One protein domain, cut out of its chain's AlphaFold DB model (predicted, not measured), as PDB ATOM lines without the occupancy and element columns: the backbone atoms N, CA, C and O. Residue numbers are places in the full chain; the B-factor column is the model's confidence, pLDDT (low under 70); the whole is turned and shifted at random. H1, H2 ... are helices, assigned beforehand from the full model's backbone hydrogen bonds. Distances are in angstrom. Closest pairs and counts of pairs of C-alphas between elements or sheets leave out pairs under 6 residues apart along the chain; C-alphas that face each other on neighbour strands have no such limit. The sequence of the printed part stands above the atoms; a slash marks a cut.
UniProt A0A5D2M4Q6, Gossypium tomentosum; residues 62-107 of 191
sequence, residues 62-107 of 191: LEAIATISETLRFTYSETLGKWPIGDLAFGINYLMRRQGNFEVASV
ATOM      1  N   LEU A  62     185.109 216.598 178.973       75.38
ATOM      2  CA  LEU A  62     186.123 217.655 178.953       75.38
ATOM      3  C   LEU A  62     186.681 217.949 180.351       75.38
ATOM      4  O   LEU A  62     187.892 218.095 180.500       75.38
ATOM      5  N   GLU A  63     185.834 217.986 181.384       79.12
ATOM      6  CA  GLU A  63     186.294 218.165 182.767       79.12
ATOM      7  C   GLU A  63     187.120 216.986 183.256       79.12
ATOM      8  O   GLU A  63     188.099 217.193 183.969       79.12
ATOM      9  N   ALA A  64     186.757 215.768 182.857       77.88
ATOM     10  CA  ALA A  64     187.510 214.569 183.183       77.88
ATOM     11  C   ALA A  64     188.882 214.552 182.483       77.88
ATOM     12  O   ALA A  64     189.883 214.241 183.123       77.88
ATOM     13  N   ILE A  65     188.973 214.973 181.215       75.75
ATOM     14  CA  ILE A  65     190.270 215.176 180.545       75.75
ATOM     15  C   ILE A  65     191.077 216.265 181.250       75.75
ATOM     16  O   ILE A  65     192.270 216.077 181.474       75.75
ATOM     17  N   ALA A  66     190.449 217.378 181.633       76.62
ATOM     18  CA  ALA A  66     191.127 218.456 182.341       76.62
ATOM     19  C   ALA A  66     191.684 217.975 183.691       76.62
ATOM     20  O   ALA A  66     192.879 218.133 183.933       76.62
ATOM     21  N   THR A  67     190.876 217.295 184.512       82.06
ATOM     22  CA  THR A  67     191.325 216.726 185.799       82.06
ATOM     23  C   THR A  67     192.418 215.682 185.612       82.06
ATOM     24  O   THR A  67     193.399 215.698 186.352       82.06
ATOM     25  N   ILE A  68     192.315 214.813 184.605       80.00
ATOM     26  CA  ILE A  68     193.363 213.833 184.292       80.00
ATOM     27  C   ILE A  68     194.643 214.536 183.834       80.00
ATOM     28  O   ILE A  68     195.721 214.201 184.305       80.00
ATOM     29  N   SER A  69     194.548 215.546 182.971       73.75
ATOM     30  CA  SER A  69     195.711 216.302 182.494       73.75
ATOM     31  C   SER A  69     196.405 217.064 183.624       73.75
ATOM     32  O   SER A  69     197.631 217.144 183.661       73.75
ATOM     33  N   GLU A  70     195.630 217.592 184.570       75.62
ATOM     34  CA  GLU A  70     196.123 218.369 185.699       75.62
ATOM     35  C   GLU A  70     196.748 217.459 186.758       75.62
ATOM     36  O   GLU A  70     197.839 217.753 187.240       75.62
ATOM     37  N   THR A  71     196.134 216.305 187.031       81.25
ATOM     38  CA  THR A  71     196.713 215.267 187.897       81.25
ATOM     39  C   THR A  71     197.962 214.646 187.280       81.25
ATOM     40  O   THR A  71     198.962 214.527 187.981       81.25
ATOM     41  N   LEU A  72     197.976 214.334 185.979       73.69
ATOM     42  CA  LEU A  72     199.180 213.880 185.267       73.69
ATOM     43  C   LEU A  72     200.279 214.931 185.330       73.69
ATOM     44  O   LEU A  72     201.402 214.611 185.681       73.69
ATOM     45  N   ARG A  73     199.970 216.195 185.038       71.94
ATOM     46  CA  ARG A  73     200.961 217.270 185.096       71.94
ATOM     47  C   ARG A  73     201.508 217.454 186.507       71.94
ATOM     48  O   ARG A  73     202.713 217.633 186.653       71.94
ATOM     49  N   PHE A  74     200.641 217.417 187.517       74.19
ATOM     50  CA  PHE A  74     201.022 217.559 188.918       74.19
ATOM     51  C   PHE A  74     201.912 216.395 189.365       74.19
ATOM     52  O   PHE A  74     203.055 216.623 189.759       74.19
ATOM     53  N   THR A  75     201.442 215.157 189.196       72.69
ATOM     54  CA  THR A  75     202.192 213.941 189.555       72.69
ATOM     55  C   THR A  75     203.505 213.834 188.791       72.69
ATOM     56  O   THR A  75     204.536 213.545 189.390       72.69
ATOM     57  N   TYR A  76     203.516 214.144 187.494       68.69
ATOM     58  CA  TYR A  76     204.734 214.164 186.687       68.69
ATOM     59  C   TYR A  76     205.715 215.242 187.175       68.69
ATOM     60  O   TYR A  76     206.908 214.977 187.298       68.69
ATOM     61  N   SER A  77     205.222 216.439 187.523       67.62
ATOM     62  CA  SER A  77     206.071 217.524 188.034       67.62
ATOM     63  C   SER A  77     206.656 217.252 189.421       67.62
ATOM     64  O   SER A  77     207.779 217.683 189.678       67.62
ATOM     65  N   GLU A  78     205.936 216.528 190.287       72.94
ATOM     66  CA  GLU A  78     206.436 216.131 191.609       72.94
ATOM     67  C   GLU A  78     207.397 214.938 191.548       72.94
ATOM     68  O   GLU A  78     208.345 214.892 192.327       72.94
ATOM     69  N   THR A  79     207.190 213.984 190.632       67.50
ATOM     70  CA  THR A  79     207.964 212.727 190.612       67.50
ATOM     71  C   THR A  79     209.175 212.748 189.683       67.50
ATOM     72  O   THR A  79     210.202 212.158 190.010       67.50
ATOM     73  N   LEU A  80     209.083 213.413 188.528       57.75
ATOM     74  CA  LEU A  80     210.087 213.328 187.456       57.75
ATOM     75  C   LEU A  80     210.731 214.681 187.121       57.75
ATOM     76  O   LEU A  80     211.676 214.734 186.340       57.75
ATOM     77  N   GLY A  81     210.265 215.783 187.716       64.19
ATOM     78  CA  GLY A  81     210.735 217.139 187.417       64.19
ATOM     79  C   GLY A  81     210.140 217.716 186.122       64.19
ATOM     80  O   GLY A  81     209.100 217.282 185.637       64.19
ATOM     81  N   LYS A  82     210.776 218.745 185.541       65.81
ATOM     82  CA  LYS A  82     210.275 219.470 184.347       65.81
ATOM     83  C   LYS A  82     210.548 218.763 183.008       65.81
ATOM     84  O   LYS A  82     210.574 219.430 181.974       65.81
ATOM     85  N   TRP A  83     210.809 217.461 183.005       63.56
ATOM     86  CA  TRP A  83     211.177 216.769 181.773       63.56
ATOM     87  C   TRP A  83     209.985 216.743 180.802       63.56
ATOM     88  O   TRP A  83     208.861 216.443 181.201       63.56
ATOM     89  N   PRO A  84     210.158 217.085 179.521       69.00
ATOM     90  CA  PRO A  84     209.138 216.802 178.525       69.00
ATOM     91  C   PRO A  84     208.907 215.286 178.449       69.00
ATOM     92  O   PRO A  84     209.861 214.513 178.403       69.00
ATOM     93  N   ILE A  85     207.644 214.844 178.390       68.94
ATOM     94  CA  ILE A  85     207.275 213.413 178.326       68.94
ATOM     95  C   ILE A  85     208.004 212.692 177.173       68.94
ATOM     96  O   ILE A  85     208.395 211.533 177.313       68.94
ATOM     97  N   GLY A  86     208.233 213.398 176.060       74.31
ATOM     98  CA  GLY A  86     208.999 212.901 174.916       74.31
ATOM     99  C   GLY A  86     210.480 212.655 175.220       74.31
ATOM    100  O   GLY A  86     211.001 211.614 174.831       74.31
ATOM    101  N   ASP A  87     211.133 213.548 175.967       77.44
ATOM    102  CA  ASP A  87     212.554 213.422 176.320       77.44
ATOM    103  C   ASP A  87     212.781 212.269 177.299       77.44
ATOM    104  O   ASP A  87     213.772 211.549 177.189       77.44
ATOM    105  N   LEU A  88     211.833 212.031 178.214       78.44
ATOM    106  CA  LEU A  88     211.888 210.879 179.111       78.44
ATOM    107  C   LEU A  88     211.716 209.563 178.348       78.44
ATOM    108  O   LEU A  88     212.502 208.637 178.535       78.44
ATOM    109  N   ALA A  89     210.712 209.473 177.471       77.75
ATOM    110  CA  ALA A  89     210.493 208.277 176.659       77.75
ATOM    111  C   ALA A  89     211.692 207.996 175.738       77.75
ATOM    112  O   ALA A  89     212.127 206.848 175.611       77.75
ATOM    113  N   PHE A  90     212.265 209.047 175.143       84.38
ATOM    114  CA  PHE A  90     213.484 208.951 174.348       84.38
ATOM    115  C   PHE A  90     214.680 208.513 175.196       84.38
ATOM    116  O   PHE A  90     215.399 207.607 174.786       84.38
ATOM    117  N   GLY A  91     214.859 209.086 176.387       81.94
ATOM    118  CA  GLY A  91     215.921 208.723 177.326       81.94
ATOM    119  C   GLY A  91     215.836 207.267 177.779       81.94
ATOM    120  O   GLY A  91     216.839 206.556 177.726       81.94
ATOM    121  N   ILE A  92     214.640 206.786 178.135       80.81
ATOM    122  CA  ILE A  92     214.404 205.379 178.492       80.81
ATOM    123  C   ILE A  92     214.730 204.472 177.303       80.81
ATOM    124  O   ILE A  92     215.501 203.530 177.450       80.81
ATOM    125  N   ASN A  93     214.212 204.767 176.107       80.88
ATOM    126  CA  ASN A  93     214.478 203.962 174.912       80.88
ATOM    127  C   ASN A  93     215.967 203.986 174.509       80.88
ATOM    128  O   ASN A  93     216.519 202.963 174.108       80.88
ATOM    129  N   TYR A  94     216.635 205.134 174.637       84.69
ATOM    130  CA  TYR A  94     218.071 205.275 174.403       84.69
ATOM    131  C   TYR A  94     218.881 204.426 175.390       84.69
ATOM    132  O   TYR A  94     219.758 203.673 174.967       84.69
ATOM    133  N   LEU A  95     218.552 204.488 176.684       79.50
ATOM    134  CA  LEU A  95     219.197 203.679 177.721       79.50
ATOM    135  C   LEU A  95     218.943 202.184 177.518       79.50
ATOM    136  O   LEU A  95     219.900 201.419 177.551       79.50
ATOM    137  N   MET A  96     217.707 201.777 177.216       77.19
ATOM    138  CA  MET A  96     217.369 200.379 176.915       77.19
ATOM    139  C   MET A  96     218.164 199.845 175.717       77.19
ATOM    140  O   MET A  96     218.693 198.738 175.768       77.19
ATOM    141  N   ARG A  97     218.312 200.637 174.647       77.94
ATOM    142  CA  ARG A  97     219.120 200.248 173.477       77.94
ATOM    143  C   ARG A  97     220.613 200.161 173.787       77.94
ATOM    144  O   ARG A  97     221.296 199.330 173.201       77.94
ATOM    145  N   ARG A  98     221.119 201.019 174.677       78.06
ATOM    146  CA  ARG A  98     222.542 201.083 175.043       78.06
ATOM    147  C   ARG A  98     222.939 200.015 176.066       78.06
ATOM    148  O   ARG A  98     224.055 199.516 175.995       78.06
ATOM    149  N   GLN A  99     222.040 199.671 176.990       68.12
ATOM    150  CA  GLN A  99     222.205 198.563 177.939       68.12
ATOM    151  C   GLN A  99     222.018 197.195 177.267       68.12
ATOM    152  O   GLN A  99     222.571 196.209 177.741       68.12
ATOM    153  N   GLY A 100     221.285 197.135 176.148       66.75
ATOM    154  CA  GLY A 100     220.966 195.883 175.469       66.75
ATOM    155  C   GLY A 100     219.940 195.052 176.245       66.75
ATOM    156  O   GLY A 100     219.394 195.484 177.260       66.75
ATOM    157  N   ASN A 101     219.659 193.840 175.764       63.28
ATOM    158  CA  ASN A 101     218.833 192.891 176.509       63.28
ATOM    159  C   ASN A 101     219.657 192.321 177.668       63.28
ATOM    160  O   ASN A 101     220.313 191.292 177.515       63.28
ATOM    161  N   PHE A 102     219.627 192.993 178.818       64.06
ATOM    162  CA  PHE A 102     220.117 192.400 180.055       64.06
ATOM    163  C   PHE A 102     219.298 191.153 180.365       64.06
ATOM    164  O   PHE A 102     218.064 191.183 180.378       64.06
ATOM    165  N   GLU A 103     219.989 190.050 180.631       66.00
ATOM    166  CA  GLU A 103     219.342 188.867 181.159       66.00
ATOM    167  C   GLU A 103     218.777 189.233 182.532       66.00
ATOM    168  O   GLU A 103     219.525 189.487 183.472       66.00
ATOM    169  N   VAL A 104     217.450 189.328 182.646       66.75
ATOM    170  CA  VAL A 104     216.763 189.761 183.876       66.75
ATOM    171  C   VAL A 104     217.215 188.919 185.077       66.75
ATOM    172  O   VAL A 104     217.355 189.442 186.179       66.75
ATOM    173  N   ALA A 105     217.542 187.643 184.850       62.94
ATOM    174  CA  ALA A 105     218.111 186.765 185.866       62.94
ATOM    175  C   ALA A 105     219.429 187.304 186.451       62.94
ATOM    176  O   ALA A 105     219.593 187.263 187.658       62.94
ATOM    177  N   SER A 106     220.317 187.908 185.656       71.94
ATOM    178  CA  SER A 106     221.585 188.470 186.160       71.94
ATOM    179  C   SER A 106     221.401 189.624 187.160       71.94
ATOM    180  O   SER A 106     222.274 189.868 187.986       71.94
ATOM    181  N   VAL A 107     220.256 190.316 187.118       73.19
ATOM    182  CA  VAL A 107     219.936 191.431 188.025       73.19
ATOM    183  C   VAL A 107     219.267 190.939 189.312       73.19
ATOM    184  O   VAL A 107     219.519 191.489 190.381       73.19
TER     185      VAL A 107
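Overview. This is residues 62 to 107 of the 191 residues of a protein of Gossypium tomentosum (UniProt A0A5D2M4Q6). Two helices, H1 and H2, follow one another end to end in a drawn-out line, with a corner of loop between them, and a third very short helix, H3, sits beyond the far end of H2, off to one side. The helices do not fold back on one another, and there is no packed core. The printed part has 46 residues with three named helices, H1, H2 and H3 in that order, and no named strand; the class is all helix. The whole is extended, with a radius of gyration of the C-alphas of 15.4 A, and it spans 45 by 20 by 19 A, a rod.

Arrangement. H1, residues 62 to 79, touches no helix, and its residues 62 to 72 stand free, with no C-alpha 8 or more apart along the chain within 10 A. A tight link of 5 residues joins it to H2, residues 85 to 99, yet H1 and H2 are apart. A tight link of 4 residues leads on to H3, residues 104 to 107, which is apart from both H2 and H1. Residues 89 to 107, of which 89 to 99 belong to H2 and 104 to 107 to H3, stand free. In H1 and H2 every O i to N i+4 pair is within hydrogen-bond range; H3 is too short for such a pair, and its one O i to N i+3 pair is within range.

Along the chain. H1 begins with C-alpha 62 at (186.123, 217.655, 178.953) and measures 25.2 A from first to last C-alpha. H2 begins with C-alpha 85 at (207.275, 213.413, 178.326) and measures 21.1 A. H3 measures 5.5 A and ends with C-alpha 107 at (219.936, 191.431, 188.025).

Size, cuts and confidence. The two C-alphas farthest apart, those of Leu 62 and Ser 106, are 46.5 A apart. The printed part has no cut. Mean pLDDT of the printed part is 73.3, and residues 76 to 77, 79 to 85 and 99 to 105 are under 70.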